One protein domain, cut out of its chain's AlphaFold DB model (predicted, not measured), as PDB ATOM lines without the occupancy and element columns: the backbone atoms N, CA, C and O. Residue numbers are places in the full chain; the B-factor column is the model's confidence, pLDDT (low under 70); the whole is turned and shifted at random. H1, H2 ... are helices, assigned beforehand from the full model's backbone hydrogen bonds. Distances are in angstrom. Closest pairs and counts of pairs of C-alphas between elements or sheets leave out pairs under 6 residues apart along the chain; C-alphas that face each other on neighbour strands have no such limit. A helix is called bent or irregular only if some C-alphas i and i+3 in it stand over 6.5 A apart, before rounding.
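This is residues 306 to 485 of the 711 residues of an uncharacterized protein of Cytophagia bacterium (UniProt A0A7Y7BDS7). Eight helices form a slab, partly aligned and partly crossed: an up-and-down bundle, H1, H2, H3 and H4a, each running against the one before, makes one half. H4a, in the middle, also packs on H7 and H8 of the other half, where H6 and H7 form a hairpin and H5 lies at the far end. The printed part has 180 residues with eight named helices, H1 to H8 in order, and no named strand: all helix. It is compact, with a radius of gyration of the C-alphas of 16.3 A and spans of 45 by 37 by 21 A.

H1, residues 313 to 328, begins at C-alpha 313 (9.906, -30.838, -51.037) and is 22.2 A long. H2, residues 331 to 345, is irregular, C-alphas 332 and 335 being 7.4 A apart. H3, residues 351 to 369, is 26.7 A long. H4, residues 380 to 405, assigned as one helix by its hydrogen bonds, is bent, with C-alphas 394 and 397 7.2 A apart; its arms are H4a, 380 to 394, and H4b, 397 to 405. H5, residues 412 to 427, is only just irregular, C-alphas 421 and 424 being 6.6 A apart. H6 is residues 438 to 452, H7 455 to 467, and H8 475 to 485, ending at (28.359, -51.433, -38.921).

H1 and H2, a hairpin, touch at a shallow tilt of 18 degrees, C-alphas of Ile 324 and Ala 337 closest at 4.7 A. H3 touches H4a, C-alphas of Ile 357 and Ile 393 closest at 5.8 A. H4a touches H8, C-alphas of Ala 387 and Phe 476 closest at 4.9 A. H5 touches H8 with residues 422 to 426 alone. Every O i to N i+4 pair is within hydrogen-bond range except in H2, 9 of 11, and H5, 10 of 12.

The C-alphas of Asn 310 and Glu 432, the two farthest apart, are 46.9 A apart. The printed part has no cut and no long link. Mean pLDDT of the printed part is 80.3; residues 425 to 443 are among those under 70.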
ATOM      1  N   SER A 306      22.430 -25.998 -61.468       74.88
ATOM      2  CA  SER A 306      21.464 -25.017 -60.952       74.88
ATOM      3  C   SER A 306      20.949 -25.325 -59.541       74.88
ATOM      4  O   SER A 306      20.381 -24.452 -58.897       74.88
ATOM      5  N   GLY A 307      21.137 -26.552 -59.039       80.38
ATOM      6  CA  GLY A 307      20.541 -26.968 -57.766       80.38
ATOM      7  C   GLY A 307      19.018 -27.171 -57.860       80.38
ATOM      8  O   GLY A 307      18.455 -27.159 -58.961       80.38
ATOM      9  N   PRO A 308      18.329 -27.401 -56.727       79.44
ATOM     10  CA  PRO A 308      16.877 -27.535 -56.717       79.44
ATOM     11  C   PRO A 308      16.213 -26.212 -57.122       79.44
ATOM     12  O   PRO A 308      16.526 -25.157 -56.582       79.44
ATOM     13  N   SER A 309      15.246 -26.274 -58.041       74.12
ATOM     14  CA  SER A 309      14.599 -25.088 -58.631       74.12
ATOM     15  C   SER A 309      13.814 -24.222 -57.634       74.12
ATOM     16  O   SER A 309      13.410 -23.114 -57.966       74.12
ATOM     17  N   ASN A 310      13.507 -24.755 -56.450       82.19
ATOM     18  CA  ASN A 310      12.978 -24.035 -55.294       82.19
ATOM     19  C   ASN A 310      13.063 -24.931 -54.043       82.19
ATOM     20  O   ASN A 310      13.404 -26.113 -54.119       82.19
ATOM     21  N   ASN A 311      12.679 -24.375 -52.893       82.12
ATOM     22  CA  ASN A 311      12.728 -25.083 -51.615       82.12
ATOM     23  C   ASN A 311      11.577 -26.076 -51.406       82.12
ATOM     24  O   ASN A 311      11.559 -26.750 -50.391       82.12
ATOM     25  N   ASN A 312      10.605 -26.212 -52.309       90.06
ATOM     26  CA  ASN A 312       9.504 -27.152 -52.102       90.06
ATOM     27  C   ASN A 312      10.017 -28.604 -52.134       90.06
ATOM     28  O   ASN A 312      10.771 -29.001 -53.023       90.06
ATOM     29  N   THR A 313       9.539 -29.418 -51.188       90.94
ATOM     30  CA  THR A 313       9.906 -30.838 -51.037       90.94
ATOM     31  C   THR A 313       9.839 -31.624 -52.354       90.94
ATOM     32  O   THR A 313      10.725 -32.429 -52.624       90.94
ATOM     33  N   TYR A 314       8.828 -31.389 -53.198       91.50
ATOM     34  CA  TYR A 314       8.695 -32.055 -54.498       91.50
ATOM     35  C   TYR A 314       9.880 -31.757 -55.429       91.50
ATOM     36  O   TYR A 314      10.469 -32.672 -56.005       91.50
ATOM     37  N   HIS A 315      10.278 -30.488 -55.527       90.44
ATOM     38  CA  HIS A 315      11.389 -30.065 -56.377       90.44
ATOM     39  C   HIS A 315      12.734 -30.567 -55.845       90.44
ATOM     40  O   HIS A 315      13.553 -31.041 -56.631       90.44
ATOM     41  N   ILE A 316      12.931 -30.569 -54.522       91.38
ATOM     42  CA  ILE A 316      14.133 -31.149 -53.905       91.38
ATOM     43  C   ILE A 316      14.216 -32.656 -54.197       91.38
ATOM     44  O   ILE A 316      15.271 -33.147 -54.593       91.38
ATOM     45  N   LYS A 317      13.113 -33.408 -54.077       94.44
ATOM     46  CA  LYS A 317      13.101 -34.850 -54.397       94.44
ATOM     47  C   LYS A 317      13.370 -35.132 -55.880       94.44
ATOM     48  O   LYS A 317      14.064 -36.104 -56.192       94.44
ATOM     49  N   ASN A 318      12.873 -34.293 -56.787       93.25
ATOM     50  CA  ASN A 318      13.182 -34.399 -58.217       93.25
ATOM     51  C   ASN A 318      14.660 -34.102 -58.502       93.25
ATOM     52  O   ASN A 318      15.306 -34.834 -59.253       93.25
ATOM     53  N   TYR A 319      15.225 -33.096 -57.837       93.81
ATOM     54  CA  TYR A 319      16.649 -32.791 -57.921       93.81
ATOM     55  C   TYR A 319      17.516 -33.954 -57.405       93.81
ATOM     56  O   TYR A 319      18.415 -34.417 -58.105       93.81
ATOM     57  N   ILE A 320      17.180 -34.525 -56.240       95.50
ATOM     58  CA  ILE A 320      17.845 -35.730 -55.714       95.50
ATOM     59  C   ILE A 320      17.721 -36.904 -56.700       95.50
ATOM     60  O   ILE A 320      18.680 -37.643 -56.894       95.50
ATOM     61  N   SER A 321      16.576 -37.064 -57.372       95.69
ATOM     62  CA  SER A 321      16.390 -38.114 -58.389       95.69
ATOM     63  C   SER A 321      17.312 -37.939 -59.598       95.69
ATOM     64  O   SER A 321      17.803 -38.931 -60.134       95.69
ATOM     65  N   THR A 322      17.604 -36.695 -59.980       94.56
ATOM     66  CA  THR A 322      18.578 -36.379 -61.035       94.56
ATOM     67  C   THR A 322      19.988 -36.786 -60.603       94.56
ATOM     68  O   THR A 322      20.661 -37.518 -61.322       94.56
ATOM     69  N   LEU A 323      20.397 -36.422 -59.382       94.56
ATOM     70  CA  LEU A 323      21.685 -36.838 -58.810       94.56
ATOM     71  C   LEU A 323      21.815 -38.368 -58.702       94.56
ATOM     72  O   LEU A 323      22.864 -38.919 -59.022       94.56
ATOM     73  N   ILE A 324      20.752 -39.069 -58.291       96.44
ATOM     74  CA  ILE A 324      20.711 -40.541 -58.254       96.44
ATOM     75  C   ILE A 324      20.949 -41.123 -59.652       96.44
ATOM     76  O   ILE A 324      21.709 -42.080 -59.791       96.44
ATOM     77  N   SER A 325      20.301 -40.565 -60.681       94.62
ATOM     78  CA  SER A 325      20.469 -41.011 -62.068       94.62
ATOM     79  C   SER A 325      21.919 -40.873 -62.524       94.62
ATOM     80  O   SER A 325      22.477 -41.819 -63.069       94.62
ATOM     81  N   GLU A 326      22.547 -39.734 -62.240       93.75
ATOM     82  CA  GLU A 326      23.952 -39.491 -62.571       93.75
ATOM     83  C   GLU A 326      24.901 -40.442 -61.832       93.75
ATOM     84  O   GLU A 326      25.704 -41.131 -62.457       93.75
ATOM     85  N   PHE A 327      24.771 -40.570 -60.509       93.94
ATOM     86  CA  PHE A 327      25.628 -41.468 -59.728       93.94
ATOM     87  C   PHE A 327      25.446 -42.948 -60.091       93.94
ATOM     88  O   PHE A 327      26.375 -43.737 -59.924       93.94
ATOM     89  N   ASN A 328      24.286 -43.361 -60.601       94.25
ATOM     90  CA  ASN A 328      24.077 -44.743 -61.039       94.25
ATOM     91  C   ASN A 328      24.834 -45.099 -62.327       94.25
ATOM     92  O   ASN A 328      25.036 -46.287 -62.591       94.25
ATOM     93  N   GLN A 329      25.268 -44.107 -63.112       93.38
ATOM     94  CA  GLN A 329      26.037 -44.343 -64.338       93.38
ATOM     95  C   GLN A 329      27.446 -44.874 -64.041       93.38
ATOM     96  O   GLN A 329      28.044 -45.530 -64.895       93.38
ATOM     97  N   PHE A 330      27.958 -44.656 -62.824       91.75
ATOM     98  CA  PHE A 330      29.329 -44.992 -62.447       91.75
ATOM     99  C   PHE A 330      29.363 -46.045 -61.325       91.75
ATOM    100  O   PHE A 330      28.739 -45.855 -60.277       91.75
ATOM    101  N   PRO A 331      30.098 -47.163 -61.499       87.81
ATOM    102  CA  PRO A 331      30.140 -48.249 -60.517       87.81
ATOM    103  C   PRO A 331      30.556 -47.824 -59.102       87.81
ATOM    104  O   PRO A 331      29.963 -48.297 -58.133       87.81
ATOM    105  N   ASP A 332      31.525 -46.913 -58.971       83.25
ATOM    106  CA  ASP A 332      32.064 -46.493 -57.670       83.25
ATOM    107  C   ASP A 332      31.103 -45.596 -56.866       83.25
ATOM    108  O   ASP A 332      31.275 -45.437 -55.657       83.25
ATOM    109  N   THR A 333      30.041 -45.072 -57.493       89.12
ATOM    110  CA  THR A 333      29.044 -44.199 -56.850       89.12
ATOM    111  C   THR A 333      27.665 -44.841 -56.674       89.12
ATOM    112  O   THR A 333      26.763 -44.212 -56.119       89.12
ATOM    113  N   GLN A 334      27.477 -46.107 -57.062       90.19
ATOM    114  CA  GLN A 334      26.185 -46.798 -56.923       90.19
ATOM    115  C   GLN A 334      25.703 -46.886 -55.470       90.19
ATOM    116  O   GLN A 334      24.513 -46.755 -55.188       90.19
ATOM    117  N   GLU A 335      26.621 -47.097 -54.529       85.44
ATOM    118  CA  GLU A 335      26.295 -47.153 -53.103       85.44
ATOM    119  C   GLU A 335      25.789 -45.788 -52.587       85.44
ATOM    120  O   GLU A 335      24.787 -45.733 -51.871       85.44
ATOM    121  N   LEU A 336      26.381 -44.678 -53.042       90.00
ATOM    122  CA  LEU A 336      25.891 -43.325 -52.758       90.00
ATOM    123  C   LEU A 336      24.486 -43.092 -53.337       90.00
ATOM    124  O   LEU A 336      23.615 -42.555 -52.650       90.00
ATOM    125  N   ALA A 337      24.241 -43.530 -54.575       93.69
ATOM    126  CA  ALA A 337      22.933 -43.423 -55.221       93.69
ATOM    127  C   ALA A 337      21.837 -44.184 -54.447       93.69
ATOM    128  O   ALA A 337      20.709 -43.699 -54.311       93.69
ATOM    129  N   GLN A 338      22.167 -45.351 -53.881       91.62
ATOM    130  CA  GLN A 338      21.256 -46.109 -53.017       91.62
ATOM    131  C   GLN A 338      20.909 -45.341 -51.738       91.62
ATOM    132  O   GLN A 338      19.739 -45.285 -51.357       91.62
ATOM    133  N   SER A 339      21.889 -44.702 -51.100       90.75
ATOM    134  CA  SER A 339      21.650 -43.926 -49.877       90.75
ATOM    135  C   SER A 339      20.860 -42.649 -50.130       90.75
ATOM    136  O   SER A 339      19.972 -42.316 -49.347       90.75
ATOM    137  N   LEU A 340      21.079 -41.997 -51.273       94.88
ATOM    138  CA  LEU A 340      20.231 -40.892 -51.724       94.88
ATOM    139  C   LEU A 340      18.796 -41.337 -51.995       94.88
ATOM    140  O   LEU A 340      17.860 -40.624 -51.643       94.88
ATOM    141  N   THR A 341      18.615 -42.520 -52.583       95.56
ATOM    142  CA  THR A 341      17.284 -43.100 -52.807       95.56
ATOM    143  C   THR A 341      16.573 -43.329 -51.475       95.56
ATOM    144  O   THR A 341      15.443 -42.881 -51.299       95.56
ATOM    145  N   ALA A 342      17.261 -43.947 -50.508       91.56
ATOM    146  CA  ALA A 342      16.721 -44.185 -49.174       91.56
ATOM    147  C   ALA A 342      16.333 -42.876 -48.467       91.56
ATOM    148  O   ALA A 342      15.229 -42.779 -47.940       91.56
ATOM    149  N   ALA A 343      17.193 -41.854 -48.512       93.38
ATOM    150  CA  ALA A 343      16.903 -40.540 -47.945       93.38
ATOM    151  C   ALA A 343      15.710 -39.846 -48.625       93.38
ATOM    152  O   ALA A 343      14.835 -39.311 -47.950       93.38
ATOM    153  N   ARG A 344      15.644 -39.866 -49.962       96.00
ATOM    154  CA  ARG A 344      14.550 -39.260 -50.739       96.00
ATOM    155  C   ARG A 344      13.198 -39.892 -50.407       96.00
ATOM    156  O   ARG A 344      12.187 -39.184 -50.339       96.00
ATOM    157  N   ASP A 345      13.172 -41.212 -50.251       94.50
ATOM    158  CA  ASP A 345      11.942 -41.988 -50.085       94.50
ATOM    159  C   ASP A 345      11.483 -42.077 -48.617       94.50
ATOM    160  O   ASP A 345      10.330 -42.420 -48.355       94.50
ATOM    161  N   ASP A 346      12.335 -41.697 -47.663       89.50
ATOM    162  CA  ASP A 346      12.000 -41.647 -46.242       89.50
ATOM    163  C   ASP A 346      11.004 -40.513 -45.929       89.50
ATOM    164  O   ASP A 346      11.262 -39.322 -46.121       89.50
ATOM    165  N   THR A 347       9.827 -40.893 -45.428       89.94
ATOM    166  CA  THR A 347       8.737 -39.970 -45.086       89.94
ATOM    167  C   THR A 347       8.993 -39.155 -43.819       89.94
ATOM    168  O   THR A 347       8.252 -38.211 -43.559       89.94
ATOM    169  N   SER A 348       9.996 -39.517 -43.015       88.19
ATOM    170  CA  SER A 348      10.400 -38.767 -41.821       88.19
ATOM    171  C   SER A 348      11.307 -37.568 -42.133       88.19
ATOM    172  O   SER A 348      11.504 -36.715 -41.264       88.19
ATOM    173  N   MET A 349      11.838 -37.469 -43.360       92.25
ATOM    174  CA  MET A 349      12.672 -36.340 -43.777       92.25
ATOM    175  C   MET A 349      11.832 -35.079 -43.977       92.25
ATOM    176  O   MET A 349      10.897 -35.056 -44.784       92.25
ATOM    177  N   SER A 350      12.199 -34.005 -43.283       92.50
ATOM    178  CA  SER A 350      11.658 -32.674 -43.551       92.50
ATOM    179  C   SER A 350      12.249 -32.077 -44.833       92.50
ATOM    180  O   SER A 350      13.220 -32.575 -45.406       92.50
ATOM    181  N   GLN A 351      11.672 -30.963 -45.274       91.81
ATOM    182  CA  GLN A 351      12.196 -30.180 -46.391       91.81
ATOM    183  C   GLN A 351      13.648 -29.729 -46.159       91.81
ATOM    184  O   GLN A 351      14.466 -29.796 -47.073       91.81
ATOM    185  N   GLU A 352      13.964 -29.290 -44.939       89.88
ATOM    186  CA  GLU A 352      15.305 -28.849 -44.541       89.88
ATOM    187  C   GLU A 352      16.297 -30.020 -44.570       89.88
ATOM    188  O   GLU A 352      17.384 -29.888 -45.131       89.88
ATOM    189  N   ASP A 353      15.886 -31.193 -44.075       93.00
ATOM    190  CA  ASP A 353      16.698 -32.418 -44.108       93.00
ATOM    191  C   ASP A 353      17.059 -32.810 -45.553       93.00
ATOM    192  O   ASP A 353      18.223 -33.047 -45.881       93.00
ATOM    193  N   LEU A 354      16.064 -32.826 -46.449       93.75
ATOM    194  CA  LEU A 354      16.276 -33.141 -47.865       93.75
ATOM    195  C   LEU A 354      17.154 -32.095 -48.556       93.75
ATOM    196  O   LEU A 354      17.961 -32.458 -49.412       93.75
ATOM    197  N   MET A 355      17.032 -30.817 -48.183       91.19
ATOM    198  CA  MET A 355      17.891 -29.760 -48.711       91.19
ATOM    199  C   MET A 355      19.355 -30.009 -48.328       91.19
ATOM    200  O   MET A 355      20.210 -30.049 -49.213       91.19
ATOM    201  N   VAL A 356      19.642 -30.267 -47.048       92.25
ATOM    202  CA  VAL A 356      20.999 -30.557 -46.549       92.25
ATOM    203  C   VAL A 356      21.612 -31.770 -47.263       92.25
ATOM    204  O   VAL A 356      22.758 -31.712 -47.725       92.25
ATOM    205  N   ILE A 357      20.839 -32.848 -47.424       94.06
ATOM    206  CA  ILE A 357      21.264 -34.050 -48.157       94.06
ATOM    207  C   ILE A 357      21.553 -33.720 -49.626       94.06
ATOM    208  O   ILE A 357      22.602 -34.098 -50.149       94.06
ATOM    209  N   SER A 358      20.661 -32.979 -50.286       93.56
ATOM    210  CA  SER A 358      20.809 -32.629 -51.702       93.56
ATOM    211  C   SER A 358      22.022 -31.736 -51.974       93.56
ATOM    212  O   SER A 358      22.749 -31.967 -52.938       93.56
ATOM    213  N   MET A 359      22.304 -30.772 -51.091       90.94
ATOM    214  CA  MET A 359      23.455 -29.876 -51.212       90.94
ATOM    215  C   MET A 359      24.769 -30.616 -50.961       90.94
ATOM    216  O   MET A 359      25.751 -30.399 -51.676       90.94
ATOM    217  N   THR A 360      24.778 -31.553 -50.009       92.50
ATOM    218  CA  THR A 360      25.933 -32.431 -49.766       92.50
ATOM    219  C   THR A 360      26.215 -33.308 -50.986       92.50
ATOM    220  O   THR A 360      27.356 -33.390 -51.442       92.50
ATOM    221  N   ALA A 361      25.171 -33.901 -51.568       94.50
ATOM    222  CA  ALA A 361      25.274 -34.739 -52.758       94.50
ATOM    223  C   ALA A 361      25.729 -33.953 -53.993       94.50
ATOM    224  O   ALA A 361      26.593 -34.419 -54.734       94.50
ATOM    225  N   ARG A 362      25.215 -32.731 -54.180       93.94
ATOM    226  CA  ARG A 362      25.660 -31.810 -55.232       93.94
ATOM    227  C   ARG A 362      27.148 -31.506 -55.107       93.94
ATOM    228  O   ARG A 362      27.871 -31.606 -56.091       93.94
ATOM    229  N   ARG A 363      27.623 -31.157 -53.906       91.94
ATOM    230  CA  ARG A 363      29.048 -30.880 -53.665       91.94
ATOM    231  C   ARG A 363      29.918 -32.070 -54.075       91.94
ATOM    232  O   ARG A 363      30.904 -31.881 -54.779       91.94
ATOM    233  N   MET A 364      29.519 -33.281 -53.687       93.12
ATOM    234  CA  MET A 364      30.229 -34.502 -54.070       93.12
ATOM    235  C   MET A 364      30.215 -34.733 -55.581       93.12
ATOM    236  O   MET A 364      31.249 -35.067 -56.148       93.12
ATOM    237  N   TYR A 365      29.067 -34.535 -56.239       93.44
ATOM    238  CA  TYR A 365      28.956 -34.656 -57.692       93.44
ATOM    239  C   TYR A 365      29.954 -33.731 -58.396       93.44
ATOM    240  O   TYR A 365      30.735 -34.187 -59.223       93.44
ATOM    241  N   LEU A 366      29.990 -32.449 -58.019       90.75
ATOM    242  CA  LEU A 366      30.887 -31.464 -58.631       90.75
ATOM    243  C   LEU A 366      32.365 -31.817 -58.441       90.75
ATOM    244  O   LEU A 366      33.163 -31.646 -59.358       90.75
ATOM    245  N   GLN A 367      32.723 -32.342 -57.271       91.06
ATOM    246  CA  GLN A 367      34.078 -32.813 -56.999       91.06
ATOM    247  C   GLN A 367      34.422 -34.044 -57.854       91.06
ATOM    248  O   GLN A 367      35.499 -34.106 -58.439       91.06
ATOM    249  N   LEU A 368      33.491 -34.991 -57.995       91.12
ATOM    250  CA  LEU A 368      33.677 -36.221 -58.774       91.12
ATOM    251  C   LEU A 368      33.740 -35.998 -60.284       91.12
ATOM    252  O   LEU A 368      34.447 -36.744 -60.962       91.12
ATOM    253  N   VAL A 369      33.082 -34.962 -60.815       91.25
ATOM    254  CA  VAL A 369      33.221 -34.568 -62.229       91.25
ATOM    255  C   VAL A 369      34.692 -34.307 -62.577       91.25
ATOM    256  O   VAL A 369      35.159 -34.756 -63.623       91.25
ATOM    257  N   GLY A 370      35.451 -33.669 -61.678       90.38
ATOM    258  CA  GLY A 370      36.889 -33.425 -61.855       90.38
ATOM    259  C   GLY A 370      37.744 -34.698 -61.918       90.38
ATOM    260  O   GLY A 370      38.855 -34.666 -62.446       90.38
ATOM    261  N   TYR A 371      37.207 -35.820 -61.440       90.88
ATOM    262  CA  TYR A 371      37.874 -37.121 -61.374       90.88
ATOM    263  C   TYR A 371      37.223 -38.176 -62.273       90.88
ATOM    264  O   TYR A 371      37.505 -39.362 -62.129       90.88
ATOM    265  N   ASN A 372      36.345 -37.770 -63.200       90.50
ATOM    266  CA  ASN A 372      35.588 -38.689 -64.055       90.50
ATOM    267  C   ASN A 372      34.876 -39.797 -63.244       90.50
ATOM    268  O   ASN A 372      34.816 -40.951 -63.667       90.50
ATOM    269  N   PHE A 373      34.383 -39.434 -62.054       90.25
ATOM    270  CA  PHE A 373      33.709 -40.317 -61.097       90.25
ATOM    271  C   PHE A 373      34.535 -41.524 -60.613       90.25
ATOM    272  O   PHE A 373      33.981 -42.445 -60.014       90.25
ATOM    273  N   ASP A 374      35.856 -41.500 -60.806       88.12
ATOM    274  CA  ASP A 374      36.793 -42.447 -60.206       88.12
ATOM    275  C   ASP A 374      37.274 -41.892 -58.856       88.12
ATOM    276  O   ASP A 374      38.102 -40.982 -58.781       88.12
ATOM    277  N   ILE A 375      36.726 -42.430 -57.762       85.69
ATOM    278  CA  ILE A 375      37.075 -42.003 -56.397       85.69
ATOM    279  C   ILE A 375      38.536 -42.337 -56.083       85.69
ATOM    280  O   ILE A 375      39.209 -41.574 -55.389       85.69
ATOM    281  N   ASP A 376      39.039 -43.460 -56.600       85.56
ATOM    282  CA  ASP A 376      40.408 -43.907 -56.355       85.56
ATOM    283  C   ASP A 376      41.425 -43.000 -57.097       85.56
ATOM    284  O   ASP A 376      42.589 -42.928 -56.693       85.56
ATOM    285  N   ALA A 377      40.983 -42.249 -58.119       87.19
ATOM    286  CA  ALA A 377      41.774 -41.225 -58.809       87.19
ATOM    287  C   ALA A 377      41.856 -39.874 -58.071       87.19
ATOM    288  O   ALA A 377      42.729 -39.061 -58.391       87.19
ATOM    289  N   ALA A 378      40.985 -39.619 -57.090       86.12
ATOM    290  CA  ALA A 378      40.984 -38.372 -56.331       86.12
ATOM    291  C   ALA A 378      42.188 -38.276 -55.375       86.12
ATOM    292  O   ALA A 378      42.706 -39.288 -54.891       86.12
ATOM    293  N   GLY A 379      42.630 -37.053 -55.063       84.94
ATOM    294  CA  GLY A 379      43.661 -36.827 -54.048       84.94
ATOM    295  C   GLY A 379      43.226 -37.339 -52.670       84.94
ATOM    296  O   GLY A 379      42.039 -37.429 -52.378       84.94
ATOM    297  N   PHE A 380      44.173 -37.655 -51.783       79.94
ATOM    298  CA  PHE A 380      43.843 -38.230 -50.470       79.94
ATOM    299  C   PHE A 380      42.876 -37.359 -49.644       79.94
ATOM    300  O   PHE A 380      41.963 -37.893 -49.019       79.94
ATOM    301  N   SER A 381      43.048 -36.032 -49.677       82.62
ATOM    302  CA  SER A 381      42.120 -35.092 -49.030       82.62
ATOM    303  C   SER A 381      40.716 -35.185 -49.631       82.62
ATOM    304  O   SER A 381      39.742 -35.313 -48.900       82.62
ATOM    305  N   ASP A 382      40.615 -35.219 -50.961       86.75
ATOM    306  CA  ASP A 382      39.331 -35.325 -51.655       86.75
ATOM    307  C   ASP A 382      38.639 -36.664 -51.382       86.75
ATOM    308  O   ASP A 382      37.429 -36.709 -51.191       86.75
ATOM    309  N   GLN A 383      39.396 -37.760 -51.294       82.62
ATOM    310  CA  GLN A 383      38.852 -39.063 -50.908       82.62
ATOM    311  C   GLN A 383      38.254 -39.044 -49.494       82.62
ATOM    312  O   GLN A 383      37.242 -39.705 -49.256       82.62
ATOM    313  N   ILE A 384      38.863 -38.303 -48.561       80.75
ATOM    314  CA  ILE A 384      38.328 -38.102 -47.207       80.75
ATOM    315  C   ILE A 384      37.029 -37.300 -47.266       80.75
ATOM    316  O   ILE A 384      36.033 -37.741 -46.692       80.75
ATOM    317  N   ASP A 385      37.016 -36.179 -47.983       84.25
ATOM    318  CA  ASP A 385      35.845 -35.301 -48.080       84.25
ATOM    319  C   ASP A 385      34.658 -36.008 -48.757       84.25
ATOM    320  O   ASP A 385      33.515 -35.929 -48.292       84.25
ATOM    321  N   LEU A 386      34.929 -36.780 -49.814       87.81
ATOM    322  CA  LEU A 386      33.942 -37.620 -50.492       87.81
ATOM    323  C   LEU A 386      33.416 -38.727 -49.571       87.81
ATOM    324  O   LEU A 386      32.210 -38.971 -49.529       87.81
ATOM    325  N   ALA A 387      34.287 -39.386 -48.804       85.38
ATOM    326  CA  ALA A 387      33.878 -40.420 -47.857       85.38
ATOM    327  C   ALA A 387      33.031 -39.851 -46.704       85.38
ATOM    328  O   ALA A 387      32.028 -40.459 -46.324       85.38
ATOM    329  N   GLN A 388      33.383 -38.668 -46.193       85.62
ATOM    330  CA  GLN A 388      32.603 -37.941 -45.189       85.62
ATOM    331  C   GLN A 388      31.214 -37.575 -45.709       85.62
ATOM    332  O   GLN A 388      30.220 -37.863 -45.045       85.62
ATOM    333  N   GLY A 389      31.132 -36.982 -46.904       89.69
ATOM    334  CA  GLY A 389      29.856 -36.636 -47.530       89.69
ATOM    335  C   GLY A 389      28.981 -37.866 -47.780       89.69
ATOM    336  O   GLY A 389      27.789 -37.847 -47.471       89.69
ATOM    337  N   ALA A 390      29.582 -38.958 -48.261       89.25
ATOM    338  CA  ALA A 390      28.878 -40.211 -48.501       89.25
ATOM    339  C   ALA A 390      28.312 -40.802 -47.206       89.25
ATOM    340  O   ALA A 390      27.126 -41.120 -47.162       89.25
ATOM    341  N   LEU A 391      29.125 -40.913 -46.146       87.19
ATOM    342  CA  LEU A 391      28.652 -41.379 -44.839       87.19
ATOM    343  C   LEU A 391      27.579 -40.478 -44.258       87.19
ATOM    344  O   LEU A 391      26.638 -40.974 -43.649       87.19
ATOM    345  N   PHE A 392      27.740 -39.165 -44.398       90.94
ATOM    346  CA  PHE A 392      26.777 -38.214 -43.881       90.94
ATOM    347  C   PHE A 392      25.406 -38.480 -44.506       90.94
ATOM    348  O   PHE A 392      24.451 -38.727 -43.778       90.94
ATOM    349  N   ILE A 393      25.327 -38.556 -45.840       92.25
ATOM    350  CA  ILE A 393      24.096 -38.911 -46.565       92.25
ATOM    351  C   ILE A 393      23.583 -40.301 -46.153       92.25
ATOM    352  O   ILE A 393      22.381 -40.496 -45.988       92.25
ATOM    353  N   ASP A 394      24.485 -41.268 -45.974       88.94
ATOM    354  CA  ASP A 394      24.169 -42.651 -45.606       88.94
ATOM    355  C   ASP A 394      23.523 -42.774 -44.216       88.94
ATOM    356  O   ASP A 394      22.564 -43.533 -44.029       88.94
ATOM    357  N   LEU A 395      24.045 -42.036 -43.237       88.56
ATOM    358  CA  LEU A 395      23.655 -42.126 -41.833       88.56
ATOM    359  C   LEU A 395      22.537 -41.153 -41.462       88.56
ATOM    360  O   LEU A 395      21.807 -41.437 -40.514       88.56
ATOM    361  N   TYR A 396      22.369 -40.049 -42.198       91.69
ATOM    362  CA  TYR A 396      21.405 -38.998 -41.863       91.69
ATOM    363  C   TYR A 396      19.978 -39.522 -41.629       91.69
ATOM    364  O   TYR A 396      19.412 -39.209 -40.577       91.69
ATOM    365  N   PRO A 397      19.387 -40.359 -42.514       89.69
ATOM    366  CA  PRO A 397      18.026 -40.845 -42.302       89.69
ATOM    367  C   PRO A 397      17.893 -41.697 -41.038       89.69
ATOM    368  O   PRO A 397      16.937 -41.564 -40.280       89.69
ATOM    369  N   GLU A 398      18.897 -42.531 -40.764       85.38
ATOM    370  CA  GLU A 398      18.910 -43.391 -39.583       85.38
ATOM    371  C   GLU A 398      19.037 -42.551 -38.301       85.38
ATOM    372  O   GLU A 398      18.299 -42.778 -37.343       85.38
ATOM    373  N   VAL A 399      19.903 -41.532 -38.291       85.50
ATOM    374  CA  VAL A 399      20.025 -40.590 -37.166       85.50
ATOM    375  C   VAL A 399      18.699 -39.861 -36.936       85.50
ATOM    376  O   VAL A 399      18.203 -39.853 -35.811       85.50
ATOM    377  N   LYS A 400      18.069 -39.328 -37.991       87.88
ATOM    378  CA  LYS A 400      16.767 -38.649 -37.899       87.88
ATOM    379  C   LYS A 400      15.690 -39.549 -37.302       87.88
ATOM    380  O   LYS A 400      15.001 -39.129 -36.374       87.88
ATOM    381  N   GLN A 401      15.546 -40.771 -37.819       84.19
ATOM    382  CA  GLN A 401      14.545 -41.717 -37.334       84.19
ATOM    383  C   GLN A 401      14.756 -42.025 -35.854       84.19
ATOM    384  O   GLN A 401      13.809 -41.992 -35.077       84.19
ATOM    385  N   ASN A 402      15.994 -42.279 -35.433       78.44
ATOM    386  CA  ASN A 402      16.266 -42.602 -34.036       78.44
ATOM    387  C   ASN A 402      16.122 -41.383 -33.103       78.44
ATOM    388  O   ASN A 402      15.695 -41.542 -31.956       78.44
ATOM    389  N   MET A 403      16.424 -40.168 -33.578       78.06
ATOM    390  CA  MET A 403      16.160 -38.931 -32.834       78.06
ATOM    391  C   MET A 403      14.656 -38.643 -32.707       78.06
ATOM    392  O   MET A 403      14.225 -38.164 -31.659       78.06
ATOM    393  N   GLY A 404      13.857 -38.962 -33.731       72.44
ATOM    394  CA  GLY A 404      12.406 -38.749 -33.748       72.44
ATOM    395  C   GLY A 404      11.591 -39.809 -32.996       72.44
ATOM    396  O   GLY A 404      10.678 -39.459 -32.249       72.44
ATOM    397  N   ASP A 405      11.929 -41.091 -33.156       65.38
ATOM    398  CA  ASP A 405      11.173 -42.221 -32.591       65.38
ATOM    399  C   ASP A 405      11.486 -42.456 -31.102       65.38
ATOM    400  O   ASP A 405      10.640 -42.934 -30.342       65.38
ATOM    401  N   THR A 406      12.720 -42.169 -30.675       55.12
ATOM    402  CA  THR A 406      13.268 -42.679 -29.409       55.12
ATOM    403  C   THR A 406      14.133 -41.658 -28.672       55.12
ATOM    404  O   THR A 406      15.258 -41.992 -28.327       55.12
ATOM    405  N   MET A 407      13.622 -40.442 -28.404       57.69
ATOM    406  CA  MET A 407      14.221 -39.410 -27.520       57.69
ATOM    407  C   MET A 407      15.737 -39.581 -27.318       57.69
ATOM    408  O   MET A 407      16.153 -40.066 -26.263       57.69
ATOM    409  N   TRP A 408      16.563 -39.292 -28.319       67.38
ATOM    410  CA  TRP A 408      18.016 -39.395 -28.157       67.38
ATOM    411  C   TRP A 408      18.448 -38.314 -27.150       67.38
ATOM    412  O   TRP A 408      18.342 -37.133 -27.461       67.38
ATOM    413  N   PRO A 409      18.764 -38.692 -25.896       55.16
ATOM    414  CA  PRO A 409      20.148 -38.587 -25.460       55.16
ATOM    415  C   PRO A 409      20.640 -39.888 -24.838       55.16
ATOM    416  O   PRO A 409      19.967 -40.473 -23.990       55.16
ATOM    417  N   LEU A 410      21.811 -40.336 -25.289       66.56
ATOM    418  CA  LEU A 410      22.548 -41.412 -24.642       66.56
ATOM    419  C   LEU A 410      23.444 -40.773 -23.577       66.56
ATOM    420  O   LEU A 410      24.163 -39.823 -23.895       66.56
ATOM    421  N   SER A 411      23.380 -41.251 -22.333       71.00
ATOM    422  CA  SER A 411      24.382 -40.870 -21.328       71.00
ATOM    423  C   SER A 411      25.776 -41.351 -21.754       71.00
ATOM    424  O   SER A 411      25.899 -42.200 -22.642       71.00
ATOM    425  N   ASP A 412      26.836 -40.851 -21.118       68.75
ATOM    426  CA  ASP A 412      28.202 -41.328 -21.376       68.75
ATOM    427  C   ASP A 412      28.312 -42.854 -21.190       68.75
ATOM    428  O   ASP A 412      29.008 -43.534 -21.949       68.75
ATOM    429  N   GLU A 413      27.576 -43.423 -20.228       70.12
ATOM    430  CA  GLU A 413      27.499 -44.870 -20.018       70.12
ATOM    431  C   GLU A 413      26.820 -45.597 -21.183       70.12
ATOM    432  O   GLU A 413      27.347 -46.606 -21.657       70.12
ATOM    433  N   GLU A 414      25.690 -45.084 -21.683       73.19
ATOM    434  CA  GLU A 414      24.993 -45.671 -22.832       73.19
ATOM    435  C   GLU A 414      25.841 -45.567 -24.114       73.19
ATOM    436  O   GLU A 414      25.876 -46.514 -24.906       73.19
ATOM    437  N   TRP A 415      26.581 -44.467 -24.300       74.31
ATOM    438  CA  TRP A 415      27.551 -44.316 -25.389       74.31
ATOM    439  C   TRP A 415      28.712 -45.295 -25.269       74.31
ATOM    440  O   TRP A 415      29.093 -45.915 -26.261       74.31
ATOM    441  N   ASN A 416      29.252 -45.486 -24.067       72.75
ATOM    442  CA  ASN A 416      30.307 -46.463 -23.836       72.75
ATOM    443  C   ASN A 416      29.806 -47.900 -24.076       72.75
ATOM    444  O   ASN A 416      30.491 -48.701 -24.711       72.75
ATOM    445  N   ALA A 417      28.582 -48.226 -23.653       73.94
ATOM    446  CA  ALA A 417      27.956 -49.515 -23.937       73.94
ATOM    447  C   ALA A 417      27.746 -49.728 -25.443       73.94
ATOM    448  O   ALA A 417      28.062 -50.795 -25.979       73.94
ATOM    449  N   LEU A 418      27.281 -48.700 -26.153       76.94
ATOM    450  CA  LEU A 418      27.136 -48.736 -27.603       76.94
ATOM    451  C   LEU A 418      28.497 -48.880 -28.301       76.94
ATOM    452  O   LEU A 418      28.633 -49.653 -29.250       76.94
ATOM    453  N   TRP A 419      29.535 -48.222 -27.789       74.75
ATOM    454  CA  TRP A 419      30.902 -48.391 -28.267       74.75
ATOM    455  C   TRP A 419      31.420 -49.817 -28.057       74.75
ATOM    456  O   TRP A 419      32.060 -50.369 -28.948       74.75
ATOM    457  N   LEU A 420      31.095 -50.467 -26.937       75.31
ATOM    458  CA  LEU A 420      31.417 -51.880 -26.709       75.31
ATOM    459  C   LEU A 420      30.702 -52.818 -27.694       75.31
ATOM    460  O   LEU A 420      31.264 -53.859 -28.033       75.31
ATOM    461  N   ILE A 421      29.516 -52.444 -28.187       75.50
ATOM    462  CA  ILE A 421      28.811 -53.143 -29.275       75.50
ATOM    463  C   ILE A 421      29.526 -52.908 -30.613       75.50
ATOM    464  O   ILE A 421      29.771 -53.859 -31.359       75.50
ATOM    465  N   PHE A 422      29.898 -51.662 -30.914       73.12
ATOM    466  CA  PHE A 422      30.555 -51.299 -32.170       73.12
ATOM    467  C   PHE A 422      31.967 -51.851 -32.300       73.12
ATOM    468  O   PHE A 422      32.333 -52.364 -33.354       73.12
ATOM    469  N   LYS A 423      32.767 -51.773 -31.239       74.19
ATOM    470  CA  LYS A 423      34.188 -52.127 -31.231       74.19
ATOM    471  C   LYS A 423      34.492 -53.504 -31.840       74.19
ATOM    472  O   LYS A 423      35.354 -53.556 -32.714       74.19
ATOM    473  N   PRO A 424      33.836 -54.618 -31.457       70.38
ATOM    474  CA  PRO A 424      34.079 -55.913 -32.091       70.38
ATOM    475  C   PRO A 424      33.622 -55.956 -33.557       70.38
ATOM    476  O   PRO A 424      34.267 -56.624 -34.358       70.38
ATOM    477  N   MET A 425      32.564 -55.227 -33.930       69.81
ATOM    478  CA  MET A 425      32.099 -55.149 -35.322       69.81
ATOM    479  C   MET A 425      33.049 -54.324 -36.208       69.81
ATOM    480  O   MET A 425      33.224 -54.631 -37.383       69.81
ATOM    481  N   LEU A 426      33.676 -53.291 -35.640       66.44
ATOM    482  CA  LEU A 426      34.682 -52.456 -36.297       66.44
ATOM    483  C   LEU A 426      36.069 -53.116 -36.303       66.44
ATOM    484  O   LEU A 426      36.832 -52.914 -37.239       66.44
ATOM    485  N   GLY A 427      36.394 -53.943 -35.306       61.62
ATOM    486  CA  GLY A 427      37.672 -54.656 -35.208       61.62
ATOM    487  C   GLY A 427      37.909 -55.678 -36.326       61.62
ATOM    488  O   GLY A 427      39.056 -55.960 -36.657       61.62
ATOM    489  N   GLU A 428      36.852 -56.185 -36.972       57.19
ATOM    490  CA  GLU A 428      36.988 -56.966 -38.214       57.19
ATOM    491  C   GLU A 428      37.418 -56.103 -39.415       57.19
ATOM    492  O   GLU A 428      37.968 -56.620 -40.388       57.19
ATOM    493  N   LEU A 429      37.189 -54.787 -39.358       55.47
ATOM    494  CA  LEU A 429      37.540 -53.838 -40.414       55.47
ATOM    495  C   LEU A 429      38.916 -53.190 -40.197       55.47
ATOM    496  O   LEU A 429      39.460 -52.623 -41.144       55.47
ATOM    497  N   LEU A 430      39.464 -53.241 -38.976       52.91
ATOM    498  CA  LEU A 430      40.498 -52.312 -38.517       52.91
ATOM    499  C   LEU A 430      41.572 -53.007 -37.669       52.91
ATOM    500  O   LEU A 430      41.389 -53.273 -36.482       52.91
ATOM    501  N   LEU A 431      42.725 -53.261 -38.293       44.91
ATOM    502  CA  LEU A 431      43.983 -53.556 -37.609       44.91
ATOM    503  C   LEU A 431      44.686 -52.219 -37.306       44.91
ATOM    504  O   LEU A 431      45.153 -51.551 -38.219       44.91
ATOM    505  N   GLU A 432      44.766 -51.865 -36.022       44.28
ATOM    506  CA  GLU A 432      45.844 -51.039 -35.449       44.28
ATOM    507  C   GLU A 432      46.001 -49.565 -35.893       44.28
ATOM    508  O   GLU A 432      47.107 -49.170 -36.229       44.28
ATOM    509  N   THR A 433      45.002 -48.684 -35.768       47.31
ATOM    510  CA  THR A 433      45.282 -47.229 -35.645       47.31
ATOM    511  C   THR A 433      44.142 -46.488 -34.944       47.31
ATOM    512  O   THR A 433      43.067 -46.344 -35.512       47.31
ATOM    513  N   LEU A 434      44.377 -45.987 -33.726       48.81
ATOM    514  CA  LEU A 434      43.525 -44.984 -33.070       48.81
ATOM    515  C   LEU A 434      44.405 -43.801 -32.630       48.81
ATOM    516  O   LEU A 434      45.076 -43.900 -31.598       48.81
ATOM    517  N   PRO A 435      44.453 -42.692 -33.383       46.53
ATOM    518  CA  PRO A 435      44.990 -41.432 -32.880       46.53
ATOM    519  C   PRO A 435      43.950 -40.789 -31.944       46.53
ATOM    520  O   PRO A 435      42.966 -40.212 -32.385       46.53
ATOM    521  N   GLY A 436      44.142 -40.931 -30.629       44.94
ATOM    522  CA  GLY A 436      43.132 -40.684 -29.582       44.94
ATOM    523  C   GLY A 436      42.692 -39.236 -29.307       44.94
ATOM    524  O   GLY A 436      42.328 -38.949 -28.173       44.94
ATOM    525  N   GLY A 437      42.747 -38.328 -30.285       52.34
ATOM    526  CA  GLY A 437      42.371 -36.919 -30.104       52.34
ATOM    527  C   GLY A 437      40.978 -36.542 -30.618       52.34
ATOM    528  O   GLY A 437      40.301 -35.745 -29.977       52.34
ATOM    529  N   GLY A 438      40.535 -37.089 -31.752       59.09
ATOM    530  CA  GLY A 438      39.289 -36.637 -32.374       59.09
ATOM    531  C   GLY A 438      38.029 -37.249 -31.750       59.09
ATOM    532  O   GLY A 438      36.999 -36.582 -31.713       59.09
ATOM    533  N   ILE A 439      38.118 -38.463 -31.186       62.97
ATOM    534  CA  ILE A 439      36.977 -39.182 -30.592       62.97
ATOM    535  C   ILE A 439      36.266 -38.298 -29.566       62.97
ATOM    536  O   ILE A 439      35.041 -38.287 -29.507       62.97
ATOM    537  N   VAL A 440      37.027 -37.531 -28.781       62.56
ATOM    538  CA  VAL A 440      36.484 -36.623 -27.764       62.56
ATOM    539  C   VAL A 440      35.657 -35.505 -28.405       62.56
ATOM    540  O   VAL A 440      34.538 -35.262 -27.963       62.56
ATOM    541  N   ASN A 441      36.157 -34.883 -29.476       64.88
ATOM    542  CA  ASN A 441      35.436 -33.829 -30.196       64.88
ATOM    543  C   ASN A 441      34.196 -34.392 -30.901       64.88
ATOM    544  O   ASN A 441      33.117 -33.825 -30.789       64.88
ATOM    545  N   SER A 442      34.319 -35.558 -31.537       69.50
ATOM    546  CA  SER A 442      33.201 -36.250 -32.183       69.50
ATOM    547  C   SER A 442      32.091 -36.600 -31.177       69.50
ATOM    548  O   SER A 442      30.911 -36.410 -31.460       69.50
ATOM    549  N   LEU A 443      32.445 -37.055 -29.967       65.62
ATOM    550  CA  LEU A 443      31.486 -37.306 -28.883       65.62
ATOM    551  C   LEU A 443      30.864 -36.013 -28.339       65.62
ATOM    552  O   LEU A 443      29.675 -35.995 -28.012       65.62
ATOM    553  N   GLN A 444      31.640 -34.929 -28.263       70.12
ATOM    554  CA  GLN A 444      31.138 -33.617 -27.869       70.12
ATOM    555  C   GLN A 444      30.120 -33.084 -28.885       70.12
ATOM    556  O   GLN A 444      29.038 -32.671 -28.474       70.12
ATOM    557  N   ASP A 445      30.406 -33.167 -30.186       72.31
ATOM    558  CA  ASP A 445      29.505 -32.743 -31.265       72.31
ATOM    559  C   ASP A 445      28.211 -33.560 -31.279       72.31
ATOM    560  O   ASP A 445      27.116 -33.010 -31.405       72.31
ATOM    561  N   ILE A 446      28.316 -34.876 -31.075       74.00
ATOM    562  CA  ILE A 446      27.159 -35.758 -30.920       74.00
ATOM    563  C   ILE A 446      26.312 -35.325 -29.722       74.00
ATOM    564  O   ILE A 446      25.094 -35.207 -29.841       74.00
ATOM    565  N   THR A 447      26.936 -35.083 -28.569       69.69
ATOM    566  CA  THR A 447      26.234 -34.702 -27.333       69.69
ATOM    567  C   THR A 447      25.572 -33.336 -27.481       69.69
ATOM    568  O   THR A 447      24.402 -33.167 -27.139       69.69
ATOM    569  N   HIS A 448      26.290 -32.368 -28.045       74.25
ATOM    570  CA  HIS A 448      25.790 -31.025 -28.299       74.25
ATOM    571  C   HIS A 448      24.636 -31.038 -29.304       74.25
ATOM    572  O   HIS A 448      23.545 -30.575 -28.979       74.25
ATOM    573  N   GLY A 449      24.820 -31.676 -30.463       77.12
ATOM    574  CA  GLY A 449      23.778 -31.815 -31.478       77.12
ATOM    575  C   GLY A 449      22.537 -32.536 -30.962       77.12
ATOM    576  O   GLY A 449      21.415 -32.145 -31.272       77.12
ATOM    577  N   THR A 450      22.722 -33.543 -30.111       73.06
ATOM    578  CA  THR A 450      21.627 -34.240 -29.433       73.06
ATOM    579  C   THR A 450      20.834 -33.286 -28.537       73.06
ATOM    580  O   THR A 450      19.608 -33.240 -28.627       73.06
ATOM    581  N   ASN A 451      21.522 -32.496 -27.709       75.81
ATOM    582  CA  ASN A 451      20.891 -31.528 -26.808       75.81
ATOM    583  C   ASN A 451      20.155 -30.411 -27.563       75.81
ATOM    584  O   ASN A 451      19.141 -29.911 -27.081       75.81
ATOM    585  N   GLU A 452      20.640 -30.041 -28.747       80.44
ATOM    586  CA  GLU A 452      20.018 -29.034 -29.613       80.44
ATOM    587  C   GLU A 452      18.932 -29.598 -30.543       80.44
ATOM    588  O   GLU A 452      18.255 -28.840 -31.235       80.44
ATOM    589  N   GLY A 453      18.754 -30.924 -30.598       80.12
ATOM    590  CA  GLY A 453      17.877 -31.568 -31.582       80.12
ATOM    591  C   GLY A 453      18.380 -31.448 -33.029       80.12
ATOM    592  O   GLY A 453      17.611 -31.639 -33.971       80.12
ATOM    593  N   SER A 454      19.668 -31.146 -33.219       84.31
ATOM    594  CA  SER A 454      20.310 -30.972 -34.520       84.31
ATOM    595  C   SER A 454      20.783 -32.309 -35.091       84.31
ATOM    596  O   SER A 454      21.866 -32.810 -34.785       84.31
ATOM    597  N   VAL A 455      19.966 -32.872 -35.981       86.12
ATOM    598  CA  VAL A 455      20.255 -34.120 -36.712       86.12
ATOM    599  C   VAL A 455      21.552 -34.005 -37.509       86.12
ATOM    600  O   VAL A 455      22.349 -34.940 -37.526       86.12
ATOM    601  N   THR A 456      21.800 -32.839 -38.109       87.81
ATOM    602  CA  THR A 456      23.025 -32.534 -38.854       87.81
ATOM    603  C   THR A 456      24.270 -32.646 -37.981       87.81
ATOM    604  O   THR A 456      25.227 -33.297 -38.394       87.81
ATOM    605  N   LEU A 457      24.266 -32.061 -36.776       82.62
ATOM    606  CA  LEU A 457      25.416 -32.124 -35.865       82.62
ATOM    607  C   LEU A 457      25.656 -33.549 -35.361       82.62
ATOM    608  O   LEU A 457      26.795 -34.008 -35.349       82.62
ATOM    609  N   VAL A 458      24.593 -34.287 -35.028       80.75
ATOM    610  CA  VAL A 458      24.718 -35.692 -34.610       80.75
ATOM    611  C   VAL A 458      25.260 -36.556 -35.751       80.75
ATOM    612  O   VAL A 458      26.198 -37.325 -35.546       80.75
ATOM    613  N   ALA A 459      24.719 -36.413 -36.964       85.88
ATOM    614  CA  ALA A 459      25.202 -37.138 -38.135       85.88
ATOM    615  C   ALA A 459      26.671 -36.804 -38.433       85.88
ATOM    616  O   ALA A 459      27.466 -37.716 -38.652       85.88
ATOM    617  N   ALA A 460      27.056 -35.526 -38.373       83.38
ATOM    618  CA  ALA A 460      28.435 -35.090 -38.570       83.38
ATOM    619  C   ALA A 460      29.390 -35.643 -37.499       83.38
ATOM    620  O   ALA A 460      30.452 -36.155 -37.846       83.38
ATOM    621  N   GLY A 461      29.005 -35.625 -36.219       78.94
ATOM    622  CA  GLY A 461      29.832 -36.169 -35.142       78.94
ATOM    623  C   GLY A 461      30.007 -37.691 -35.239       78.94
ATOM    624  O   GLY A 461      31.106 -38.208 -35.038       78.94
ATOM    625  N   VAL A 462      28.968 -38.430 -35.653       79.50
ATOM    626  CA  VAL A 462      29.086 -39.877 -35.927       79.50
ATOM    627  C   VAL A 462      30.001 -40.140 -37.126       79.50
ATOM    628  O   VAL A 462      30.822 -41.056 -37.078       79.50
ATOM    629  N   VAL A 463      29.896 -39.337 -38.190       83.31
ATOM    630  CA  VAL A 463      30.812 -39.402 -39.342       83.31
ATOM    631  C   VAL A 463      32.251 -39.159 -38.886       83.31
ATOM    632  O   VAL A 463      33.121 -39.957 -39.228       83.31
ATOM    633  N   GLY A 464      32.499 -38.126 -38.075       79.94
ATOM    634  CA  GLY A 464      33.817 -37.823 -37.506       79.94
ATOM    635  C   GLY A 464      34.413 -39.021 -36.768       79.94
ATOM    636  O   GLY A 464      35.519 -39.460 -37.090       79.94
ATOM    637  N   LEU A 465      33.616 -39.642 -35.895       74.88
ATOM    638  CA  LEU A 465      34.018 -40.825 -35.137       74.88
ATOM    639  C   LEU A 465      34.396 -42.003 -36.045       74.88
ATOM    640  O   LEU A 465      35.363 -42.702 -35.760       74.88
ATOM    641  N   ILE A 466      33.669 -42.234 -37.142       75.00
ATOM    642  CA  ILE A 466      33.999 -43.301 -38.103       75.00
ATOM    643  C   ILE A 466      35.290 -42.976 -38.861       75.00
ATOM    644  O   ILE A 466      36.138 -43.854 -39.053       75.00
ATOM    645  N   MET A 467      35.432 -41.730 -39.313       76.75
ATOM    646  CA  MET A 467      36.546 -41.302 -40.157       76.75
ATOM    647  C   MET A 467      37.891 -41.368 -39.441       76.75
ATOM    648  O   MET A 467      38.898 -41.660 -40.079       76.75
ATOM    649  N   GLU A 468      37.918 -41.180 -38.124       73.62
ATOM    650  CA  GLU A 468      39.141 -41.320 -37.325       73.62
ATOM    651  C   GLU A 468      39.719 -42.728 -37.300       73.62
ATOM    652  O   GLU A 468      40.906 -42.916 -37.027       73.62
ATOM    653  N   ILE A 469      38.879 -43.721 -37.570       66.81
ATOM    654  CA  ILE A 469      39.277 -45.119 -37.532       66.81
ATOM    655  C   ILE A 469      39.574 -45.623 -38.949       66.81
ATOM    656  O   ILE A 469      40.175 -46.677 -39.102       66.81
ATOM    657  N   ALA A 470      39.210 -44.889 -40.005       67.69
ATOM    658  CA  ALA A 470      39.425 -45.322 -41.381       67.69
ATOM    659  C   ALA A 470      40.920 -45.277 -41.781       67.69
ATOM    660  O   ALA A 470      41.566 -44.237 -41.648       67.69
ATOM    661  N   PRO A 471      41.495 -46.372 -42.322       63.41
ATOM    662  CA  PRO A 471      42.901 -46.402 -42.699       63.41
ATOM    663  C   PRO A 471      43.166 -45.561 -43.960       63.41
ATOM    664  O   PRO A 471      42.356 -45.572 -44.900       63.41
ATOM    665  N   PRO A 472      44.329 -44.892 -44.047       53.44
ATOM    666  CA  PRO A 472      44.699 -44.120 -45.224       53.44
ATOM    667  C   PRO A 472      44.920 -45.032 -46.446       53.44
ATOM    668  O   PRO A 472      45.642 -46.026 -46.372       53.44
ATOM    669  N   GLY A 473      44.296 -44.701 -47.585       57.41
ATOM    670  CA  GLY A 473      44.535 -45.345 -48.891       57.41
ATOM    671  C   GLY A 473      43.436 -46.279 -49.419       57.41
ATOM    672  O   GLY A 473      43.508 -46.694 -50.571       57.41
ATOM    673  N   LYS A 474      42.410 -46.605 -48.618       67.50
ATOM    674  CA  LYS A 474      41.143 -47.226 -49.081       67.50
ATOM    675  C   LYS A 474      39.947 -46.622 -48.353       67.50
ATOM    676  O   LYS A 474      39.030 -47.339 -47.939       67.50
ATOM    677  N   VAL A 475      40.019 -45.306 -48.160       69.62
ATOM    678  CA  VAL A 475      39.166 -44.552 -47.243       69.62
ATOM    679  C   VAL A 475      37.705 -44.819 -47.578       69.62
ATOM    680  O   VAL A 475      37.009 -45.378 -46.746       69.62
ATOM    681  N   PHE A 476      37.280 -44.605 -48.824       70.44
ATOM    682  CA  PHE A 476      35.874 -44.722 -49.223       70.44
ATOM    683  C   PHE A 476      35.246 -46.107 -48.954       70.44
ATOM    684  O   PHE A 476      34.229 -46.218 -48.270       70.44
ATOM    685  N   LYS A 477      35.881 -47.198 -49.414       73.38
ATOM    686  CA  LYS A 477      35.363 -48.573 -49.225       73.38
ATOM    687  C   LYS A 477      35.404 -49.021 -47.759       73.38
ATOM    688  O   LYS A 477      34.508 -49.742 -47.316       73.38
ATOM    689  N   ALA A 478      36.445 -48.648 -47.011       69.12
ATOM    690  CA  ALA A 478      36.550 -48.968 -45.586       69.12
ATOM    691  C   ALA A 478      35.491 -48.212 -44.773       69.12
ATOM    692  O   ALA A 478      34.784 -48.806 -43.959       69.12
ATOM    693  N   VAL A 479      35.332 -46.929 -45.078       70.94
ATOM    694  CA  VAL A 479      34.338 -46.029 -44.508       70.94
ATOM    695  C   VAL A 479      32.922 -46.543 -44.743       70.94
ATOM    696  O   VAL A 479      32.157 -46.674 -43.792       70.94
ATOM    697  N   TRP A 480      32.584 -46.946 -45.968       76.19
ATOM    698  CA  TRP A 480      31.249 -47.466 -46.253       76.19
ATOM    699  C   TRP A 480      30.917 -48.743 -45.466       76.19
ATOM    700  O   TRP A 480      29.808 -48.927 -44.953       76.19
ATOM    701  N   ARG A 481      31.899 -49.638 -45.306       76.06
ATOM    702  CA  ARG A 481      31.744 -50.828 -44.454       76.06
ATOM    703  C   ARG A 481      31.538 -50.451 -42.989       76.06
ATOM    704  O   ARG A 481      30.706 -51.076 -42.330       76.06
ATOM    705  N   ALA A 482      32.242 -49.434 -42.498       72.19
ATOM    706  CA  ALA A 482      32.037 -48.908 -41.154       72.19
ATOM    707  C   ALA A 482      30.642 -48.273 -40.999       72.19
ATOM    708  O   ALA A 482      29.968 -48.555 -40.012       72.19
ATOM    709  N   GLY A 483      30.133 -47.552 -42.004       75.31
ATOM    710  CA  GLY A 483      28.753 -47.047 -42.036       75.31
ATOM    711  C   GLY A 483      27.706 -48.160 -41.884       75.31
ATOM    712  O   GLY A 483      26.798 -48.065 -41.056       75.31
ATOM    713  N   LYS A 484      27.884 -49.297 -42.581       80.06
ATOM    714  CA  LYS A 484      27.023 -50.491 -42.419       80.06
ATOM    715  C   LYS A 484      27.061 -51.061 -40.994       80.06
ATOM    716  O   LYS A 484      26.034 -51.533 -40.502       80.06
ATOM    717  N   VAL A 485      28.217 -51.035 -40.332       78.25
ATOM    718  CA  VAL A 485      28.359 -51.433 -38.921       78.25
ATOM    719  C   VAL A 485      27.653 -50.440 -37.998       78.25
ATOM    720  O   VAL A 485      26.908 -50.858 -37.111       78.25
TER     721      VAL A 485